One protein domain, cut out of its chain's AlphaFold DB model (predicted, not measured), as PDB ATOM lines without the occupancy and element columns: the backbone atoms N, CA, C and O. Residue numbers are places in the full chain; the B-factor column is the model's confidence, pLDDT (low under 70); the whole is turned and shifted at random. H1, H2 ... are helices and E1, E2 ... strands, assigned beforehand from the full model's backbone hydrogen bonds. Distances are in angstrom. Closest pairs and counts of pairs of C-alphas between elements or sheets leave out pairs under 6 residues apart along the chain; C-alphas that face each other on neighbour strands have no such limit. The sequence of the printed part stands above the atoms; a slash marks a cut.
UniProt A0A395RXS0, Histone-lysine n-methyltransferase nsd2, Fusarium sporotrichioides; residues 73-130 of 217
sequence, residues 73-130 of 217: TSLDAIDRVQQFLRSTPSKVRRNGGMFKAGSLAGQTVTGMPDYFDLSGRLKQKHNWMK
ATOM      1  N   THR A  73     -37.101  20.961 -48.199       87.62
ATOM      2  CA  THR A  73     -36.149  20.414 -47.225       87.62
ATOM      3  C   THR A  73     -35.676  19.010 -47.641       87.62
ATOM      4  O   THR A  73     -36.491  18.134 -47.955       87.62
ATOM      5  N   SER A  74     -34.351  18.821 -47.646       91.25
ATOM      6  CA  SER A  74     -33.686  17.552 -47.973       91.25
ATOM      7  C   SER A  74     -34.041  16.457 -46.965       91.25
ATOM      8  O   SER A  74     -34.192  16.729 -45.774       91.25
ATOM      9  N   LEU A  75     -34.126  15.208 -47.430       88.19
ATOM     10  CA  LEU A  75     -34.362  14.043 -46.570       88.19
ATOM     11  C   LEU A  75     -33.267  13.880 -45.505       88.19
ATOM     12  O   LEU A  75     -33.580  13.559 -44.363       88.19
ATOM     13  N   ASP A  76     -32.016  14.196 -45.845       90.50
ATOM     14  CA  ASP A  76     -30.882  14.149 -44.910       90.50
ATOM     15  C   ASP A  76     -31.048  15.151 -43.754       90.50
ATOM     16  O   ASP A  76     -30.847  14.830 -42.582       90.50
ATOM     17  N   ALA A  77     -31.534  16.360 -44.057       90.44
ATOM     18  CA  ALA A  77     -31.816  17.361 -43.032       90.44
ATOM     19  C   ALA A  77     -32.943  16.910 -42.088       90.44
ATOM     20  O   ALA A  77     -32.884  17.189 -40.889       90.44
ATOM     21  N   ILE A  78     -33.945  16.194 -42.610       90.88
ATOM     22  CA  ILE A  78     -35.034  15.630 -41.804       90.88
ATOM     23  C   ILE A  78     -34.484  14.555 -40.865       90.88
ATOM     24  O   ILE A  78     -34.740  14.636 -39.664       90.88
ATOM     25  N   ASP A  79     -33.707  13.594 -41.375       92.06
ATOM     26  CA  ASP A  79     -33.128  12.529 -40.546       92.06
ATOM     27  C   ASP A  79     -32.246  13.114 -39.439       92.06
ATOM     28  O   ASP A  79     -32.403  12.796 -38.257       92.06
ATOM     29  N   ARG A  80     -31.418  14.102 -39.787       92.12
ATOM     30  CA  ARG A  80     -30.593  14.810 -38.813       92.12
ATOM     31  C   ARG A  80     -31.447  15.475 -37.736       92.12
ATOM     32  O   ARG A  80     -31.229  15.236 -36.550       92.12
ATOM     33  N   VAL A  81     -32.488  16.230 -38.095       92.94
ATOM     34  CA  VAL A  81     -33.420  16.817 -37.109       92.94
ATOM     35  C   VAL A  81     -34.036  15.741 -36.202       92.94
ATOM     36  O   VAL A  81     -34.148  15.955 -34.991       92.94
ATOM     37  N   GLN A  82     -34.392  14.575 -36.742       92.00
ATOM     38  CA  GLN A  82     -34.939  13.463 -35.961       92.00
ATOM     39  C   GLN A  82     -33.916  12.865 -34.986       92.00
ATOM     40  O   GLN A  82     -34.259  12.635 -33.822       92.00
ATOM     41  N   GLN A  83     -32.660  12.689 -35.398       91.31
ATOM     42  CA  GLN A  83     -31.569  12.262 -34.516       91.31
ATOM     43  C   GLN A  83     -31.369  13.256 -33.360       91.31
ATOM     44  O   GLN A  83     -31.340  12.864 -32.191       91.31
ATOM     45  N   PHE A  84     -31.355  14.561 -33.659       91.88
ATOM     46  CA  PHE A  84     -31.290  15.621 -32.648       91.88
ATOM     47  C   PHE A  84     -32.467  15.558 -31.662       91.88
ATOM     48  O   PHE A  84     -32.283  15.765 -30.458       91.88
ATOM     49  N   LEU A  85     -33.682  15.269 -32.140       91.19
ATOM     50  CA  LEU A  85     -34.874  15.139 -31.297       91.19
ATOM     51  C   LEU A  85     -34.821  13.927 -30.361       91.19
ATOM     52  O   LEU A  85     -35.309  14.033 -29.232       91.19
ATOM     53  N   ARG A  86     -34.215  12.818 -30.802       90.00
ATOM     54  CA  ARG A  86     -33.992  11.603 -29.997       90.00
ATOM     55  C   ARG A  86     -32.866  11.765 -28.973       90.00
ATOM     56  O   ARG A  86     -32.809  11.003 -28.011       90.00
ATOM     57  N   SER A  87     -32.008  12.769 -29.138       90.69
ATOM     58  CA  SER A  87     -30.881  13.035 -28.244       90.69
ATOM     59  C   SER A  87     -31.147  14.101 -27.180       90.69
ATOM     60  O   SER A  87     -31.936  15.036 -27.360       90.69
ATOM     61  N   THR A  88     -30.459  13.969 -26.043       89.06
ATOM     62  CA  THR A  88     -30.507  14.906 -24.910       89.06
ATOM     63  C   THR A  88     -29.087  15.318 -24.492       89.06
ATOM     64  O   THR A  88     -28.160  14.518 -24.624       89.06
ATOM     65  N   PRO A  89     -28.862  16.558 -24.014       89.62
ATOM     66  CA  PRO A  89     -29.843  17.587 -23.648       89.62
ATOM     67  C   PRO A  89     -30.336  18.442 -24.830       89.62
ATOM     68  O   PRO A  89     -29.609  18.701 -25.784       89.62
ATOM     69  N   SER A  90     -31.571  18.958 -24.747       88.94
ATOM     70  CA  SER A  90     -32.173  19.746 -25.837       88.94
ATOM     71  C   SER A  90     -31.428  21.048 -26.134       88.94
ATOM     72  O   SER A  90     -31.342  21.448 -27.290       88.94
ATOM     73  N   LYS A  91     -30.853  21.696 -25.115       89.19
ATOM     74  CA  LYS A  91     -30.162  22.994 -25.240       89.19
ATOM     75  C   LYS A  91     -29.013  22.979 -26.259       89.19
ATOM     76  O   LYS A  91     -28.729  24.000 -26.871       89.19
ATOM     77  N   VAL A  92     -28.401  21.816 -26.476       91.44
ATOM     78  CA  VAL A  92     -27.265  21.623 -27.390       91.44
ATOM     79  C   VAL A  92     -27.703  21.617 -28.861       91.44
ATOM     80  O   VAL A  92     -26.903  21.875 -29.751       91.44
ATOM     81  N   ARG A  93     -28.995  21.417 -29.153       92.62
ATOM     82  CA  ARG A  93     -29.485  21.230 -30.529       92.62
ATOM     83  C   ARG A  93     -29.311  22.454 -31.430       92.62
ATOM     84  O   ARG A  93     -29.099  22.303 -32.628       92.62
ATOM     85  N   ARG A  94     -29.395  23.663 -30.866       92.56
ATOM     86  CA  ARG A  94     -29.269  24.916 -31.628       92.56
ATOM     87  C   ARG A  94     -27.812  25.300 -31.876       92.56
ATOM     88  O   ARG A  94     -27.457  25.590 -33.009       92.56
ATOM     89  N   ASN A  95     -27.009  25.334 -30.815       91.44
ATOM     90  CA  ASN A  95     -25.653  25.890 -30.858       91.44
ATOM     91  C   ASN A  95     -24.579  24.822 -31.113       91.44
ATOM     92  O   ASN A  95     -23.455  25.163 -31.459       91.44
ATOM     93  N   GLY A  96     -24.925  23.540 -30.987       89.38
ATOM     94  CA  GLY A  96     -23.982  22.435 -31.101       89.38
ATOM     95  C   GLY A  96     -23.292  22.116 -29.779       89.38
ATOM     96  O   GLY A  96     -23.432  22.834 -28.784       89.38
ATOM     97  N   GLY A  97     -22.601  20.980 -29.760       91.50
ATOM     98  CA  GLY A  97     -21.934  20.428 -28.583       91.50
ATOM     99  C   GLY A  97     -22.140  18.919 -28.461       91.50
ATOM    100  O   GLY A  97     -22.519  18.252 -29.424       91.50
ATOM    101  N   MET A  98     -21.886  18.388 -27.267       92.25
ATOM    102  CA  MET A  98     -21.940  16.953 -27.000       92.25
ATOM    103  C   MET A  98     -23.282  16.544 -26.383       92.25
ATOM    104  O   MET A  98     -23.726  17.112 -25.377       92.25
ATOM    105  N   PHE A  99     -23.922  15.527 -26.961       92.31
ATOM    106  CA  PHE A  99     -25.107  14.911 -26.369       92.31
ATOM    107  C   PHE A  99     -24.708  13.860 -25.333       92.31
ATOM    108  O   PHE A  99     -23.778  13.082 -25.535       92.31
ATOM    109  N   LYS A 100     -25.439  13.826 -24.217       90.12
ATOM    110  CA  LYS A 100     -25.222  12.860 -23.130       90.12
ATOM    111  C   LYS A 100     -25.927  11.530 -23.389       90.12
ATOM    112  O   LYS A 100     -25.466  10.503 -22.914       90.12
ATOM    113  N   ALA A 101     -27.049  11.554 -24.109       88.56
ATOM    114  CA  ALA A 101     -27.839  10.363 -24.408       88.56
ATOM    115  C   ALA A 101     -28.569  10.481 -25.757       88.56
ATOM    116  O   ALA A 101     -28.774  11.585 -26.276       88.56
ATOM    117  N   GLY A 102     -29.006   9.336 -26.286       88.69
ATOM    118  CA  GLY A 102     -29.726   9.192 -27.558       88.69
ATOM    119  C   GLY A 102     -28.814   8.845 -28.735       88.69
ATOM    120  O   GLY A 102     -27.666   8.462 -28.540       88.69
ATOM    121  N   SER A 103     -29.322   8.994 -29.958       88.25
ATOM    122  CA  SER A 103     -28.635   8.573 -31.193       88.25
ATOM    123  C   SER A 103     -27.277   9.247 -31.424       88.25
ATOM    124  O   SER A 103     -26.389   8.637 -31.998       88.25
ATOM    125  N   LEU A 104     -27.109  10.482 -30.947       90.06
ATOM    126  CA  LEU A 104     -25.876  11.272 -31.063       90.06
ATOM    127  C   LEU A 104     -25.041  11.291 -29.768       90.06
ATOM    128  O   LEU A 104     -24.237  12.200 -29.564       90.06
ATOM    129  N   ALA A 105     -25.263  10.351 -28.841       90.62
ATOM    130  CA  ALA A 105     -24.545  10.321 -27.566       90.62
ATOM    131  C   ALA A 105     -23.025  10.205 -27.773       90.62
ATOM    132  O   ALA A 105     -22.559   9.384 -28.556       90.62
ATOM    133  N   GLY A 106     -22.256  11.039 -27.070       88.31
ATOM    134  CA  GLY A 106     -20.790  11.051 -27.156       88.31
ATOM    135  C   GLY A 106     -20.218  11.681 -28.431       88.31
ATOM    136  O   GLY A 106     -19.006  11.847 -28.525       88.31
ATOM    137  N   GLN A 107     -21.058  12.081 -29.390       89.25
ATOM    138  CA  GLN A 107     -20.618  12.796 -30.585       89.25
ATOM    139  C   GLN A 107     -20.721  14.310 -30.379       89.25
ATOM    140  O   GLN A 107     -21.717  14.820 -29.851       89.25
ATOM    141  N   THR A 108     -19.700  15.041 -30.830       91.38
ATOM    142  CA  THR A 108     -19.725  16.505 -30.911       91.38
ATOM    143  C   THR A 108     -20.344  16.901 -32.239       91.38
ATOM    144  O   THR A 108     -19.749  16.690 -33.293       91.38
ATOM    145  N   VAL A 109     -21.549  17.464 -32.198       89.75
ATOM    146  CA  VAL A 109     -22.311  17.783 -33.411       89.75
ATOM    147  C   VAL A 109     -22.488  19.291 -33.545       89.75
ATOM    148  O   VAL A 109     -22.805  19.980 -32.573       89.75
ATOM    149  N   THR A 110     -22.317  19.802 -34.765       93.56
ATOM    150  CA  THR A 110     -22.652  21.183 -35.134       93.56
ATOM    151  C   THR A 110     -24.152  21.422 -34.985       93.56
ATOM    152  O   THR A 110     -24.959  20.623 -35.457       93.56
ATOM    153  N   GLY A 111     -24.532  22.512 -34.319       90.50
ATOM    154  CA  GLY A 111     -25.933  22.843 -34.066       90.50
ATOM    155  C   GLY A 111     -26.726  23.197 -35.326       90.50
ATOM    156  O   GLY A 111     -26.164  23.536 -36.363       90.50
ATOM    157  N   MET A 112     -28.054  23.138 -35.217       92.25
ATOM    158  CA  MET A 112     -28.995  23.415 -36.308       92.25
ATOM    159  C   MET A 112     -29.913  24.609 -35.968       92.25
ATOM    160  O   MET A 112     -31.084  24.422 -35.610       92.25
ATOM    161  N   PRO A 113     -29.419  25.859 -36.057       89.69
ATOM    162  CA  PRO A 113     -30.157  27.047 -35.618       89.69
ATOM    163  C   PRO A 113     -31.392  27.377 -36.467       89.69
ATOM    164  O   PRO A 113     -32.339  28.008 -35.980       89.69
ATOM    165  N   ASP A 114     -31.434  26.913 -37.714       92.75
ATOM    166  CA  ASP A 114     -32.573  27.144 -38.603       92.75
ATOM    167  C   ASP A 114     -33.828  26.413 -38.130       92.75
ATOM    168  O   ASP A 114     -34.939  26.955 -38.218       92.75
ATOM    169  N   TYR A 115     -33.648  25.242 -37.518       92.69
ATOM    170  CA  TYR A 115     -34.731  24.350 -37.115       92.69
ATOM    171  C   TYR A 115     -35.085  24.476 -35.631       92.69
ATOM    172  O   TYR A 115     -36.266  24.380 -35.285       92.69
ATOM    173  N   PHE A 116     -34.104  24.744 -34.766       93.75
ATOM    174  CA  PHE A 116     -34.291  24.794 -33.313       93.75
ATOM    175  C   PHE A 116     -34.272  26.219 -32.741       93.75
ATOM    176  O   PHE A 116     -33.528  27.093 -33.181       93.75
ATOM    177  N   ASP A 117     -35.084  26.444 -31.710       91.69
ATOM    178  CA  ASP A 117     -35.106  27.680 -30.926       91.69
ATOM    179  C   ASP A 117     -33.973  27.728 -29.890       91.69
ATOM    180  O   ASP A 117     -33.286  26.736 -29.646       91.69
ATOM    181  N   LEU A 118     -33.807  28.872 -29.208       89.88
ATOM    182  CA  LEU A 118     -32.843  29.039 -28.099       89.88
ATOM    183  C   LEU A 118     -32.992  27.973 -27.001       89.88
ATOM    184  O   LEU A 118     -32.024  27.591 -26.355       89.88
ATOM    185  N   SER A 119     -34.211  27.469 -26.801       87.38
ATOM    186  CA  SER A 119     -34.510  26.427 -25.813       87.38
ATOM    187  C   SER A 119     -34.158  25.004 -26.276       87.38
ATOM    188  O   SER A 119     -34.285  24.052 -25.500       87.38
ATOM    189  N   GLY A 120     -33.760  24.827 -27.541       87.19
ATOM    190  CA  GLY A 120     -33.560  23.509 -28.145       87.19
ATOM    191  C   GLY A 120     -34.853  22.798 -28.550       87.19
ATOM    192  O   GLY A 120     -34.864  21.589 -28.803       87.19
ATOM    193  N   ARG A 121     -35.976  23.521 -28.564       89.88
ATOM    194  CA  ARG A 121     -37.249  23.033 -29.103       89.88
ATOM    195  C   ARG A 121     -37.281  23.248 -30.608       89.88
ATOM    196  O   ARG A 121     -36.711  24.209 -31.108       89.88
ATOM    197  N   LEU A 122     -37.939  22.338 -31.316       91.44
ATOM    198  CA  LEU A 122     -38.160  22.485 -32.749       91.44
ATOM    199  C   LEU A 122     -39.161  23.618 -32.992       91.44
ATOM    200  O   LEU A 122     -40.214  23.649 -32.345       91.44
ATOM    201  N   LYS A 123     -38.838  24.518 -33.923       90.31
ATOM    202  CA  LYS A 123     -39.722  25.615 -34.329       90.31
ATOM    203  C   LYS A 123     -41.056  25.072 -34.822       90.31
ATOM    204  O   LYS A 123     -41.105  24.061 -35.522       90.31
ATOM    205  N   GLN A 124     -42.139  25.793 -34.533       85.12
ATOM    206  CA  GLN A 124     -43.499  25.354 -34.859       85.12
ATOM    207  C   GLN A 124     -43.693  25.036 -36.350       85.12
ATOM    208  O   GLN A 124     -44.333  24.038 -36.673       85.12
ATOM    209  N   LYS A 125     -43.091  25.830 -37.247       85.38
ATOM    210  CA  LYS A 125     -43.149  25.617 -38.705       85.38
ATOM    211  C   LYS A 125     -42.523  24.299 -39.180       85.38
ATOM    212  O   LYS A 125     -42.875  23.822 -40.249       85.38
ATOM    213  N   HIS A 126     -41.637  23.701 -38.385       89.56
ATOM    214  CA  HIS A 126     -40.974  22.432 -38.692       89.56
ATOM    215  C   HIS A 126     -41.521  21.271 -37.849       89.56
ATOM    216  O   HIS A 126     -40.937  20.195 -37.840       89.56
ATOM    217  N   ASN A 127     -42.635  21.450 -37.123       87.44
ATOM    218  CA  ASN A 127     -43.210  20.397 -36.275       87.44
ATOM    219  C   ASN A 127     -43.551  19.108 -37.033       87.44
ATOM    220  O   ASN A 127     -43.531  18.043 -36.419       87.44
ATOM    221  N   TRP A 128     -43.817  19.206 -38.333       86.50
ATOM    222  CA  TRP A 128     -44.044  18.078 -39.231       86.50
ATOM    223  C   TRP A 128     -42.834  17.136 -39.363       86.50
ATOM    224  O   TRP A 128     -43.003  15.990 -39.754       86.50
ATOM    225  N   MET A 129     -41.622  17.573 -38.994       90.44
ATOM    226  CA  MET A 129     -40.411  16.735 -39.008       90.44
ATOM    227  C   MET A 129     -40.298  15.806 -37.791       90.44
ATOM    228  O   MET A 129     -39.374  14.994 -37.718       90.44
ATOM    229  N   LYS A 130     -41.187  15.935 -36.797       87.62
ATOM    230  CA  LYS A 130     -41.157  15.072 -35.613       87.62
ATOM    231  C   LYS A 130     -41.537  13.646 -36.014       87.62
ATOM    232  O   LYS A 130     -42.586  13.473 -36.625       87.62
TER     233      LYS A 130
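AT A GLANCE: This is residues 73 to 130 of the 217 residues of the protein "Histone-lysine n-methyltransferase nsd2" of Fusarium sporotrichioides (UniProt A0A395RXS0). A small hairpin of strands E1 and E2, with short helix H2, makes one end of the domain and H3 the other; H1 runs along one side between them, unnamed residues 111 to 123 along the other. The printed part has 58 residues with three named helices and two antiparallel strands, ordered H1, H2, E1, E2, H3; the class is mixed, under half of the residues being in named elements. It is compact, radius of gyration of the C-alphas 10.2 A, spanning 28 by 22 by 15 A.

HOW THE PARTS SIT: Between E1, residues 96 to 98, and E2, residues 108 to 110, N 97 and O 109 are within hydrogen-bond range, 3.0 A. H2, residues 92 to 95, is close to but not clearly touching H1, residues 75 to 86; their closest C-alphas, Phe 84 and Arg 93, are 6.3 A apart. With residues 78 to 82 alone, H1 only just touches H3, residues 124 to 129, with 3 pairs of C-alphas within 8 A, the closest Ile 78 and Met 129, 6.2 A; they are about perpendicular, 79 degrees. O i to N i+4 pairs are within range throughout H1, but 0 of 2 in H3, against 2 of 3 O i to N i+3.

IN THESE COORDINATES: H1, 16.8 A long, begins at C-alpha 75 (-34.362, 14.043, -46.570); H3 ends at C-alpha 129 (-40.411, 16.735, -39.008).

THE WHOLE: The printed part has no cut, the link E2 to H3 is long, and no printed residue is under 70 in pLDDT.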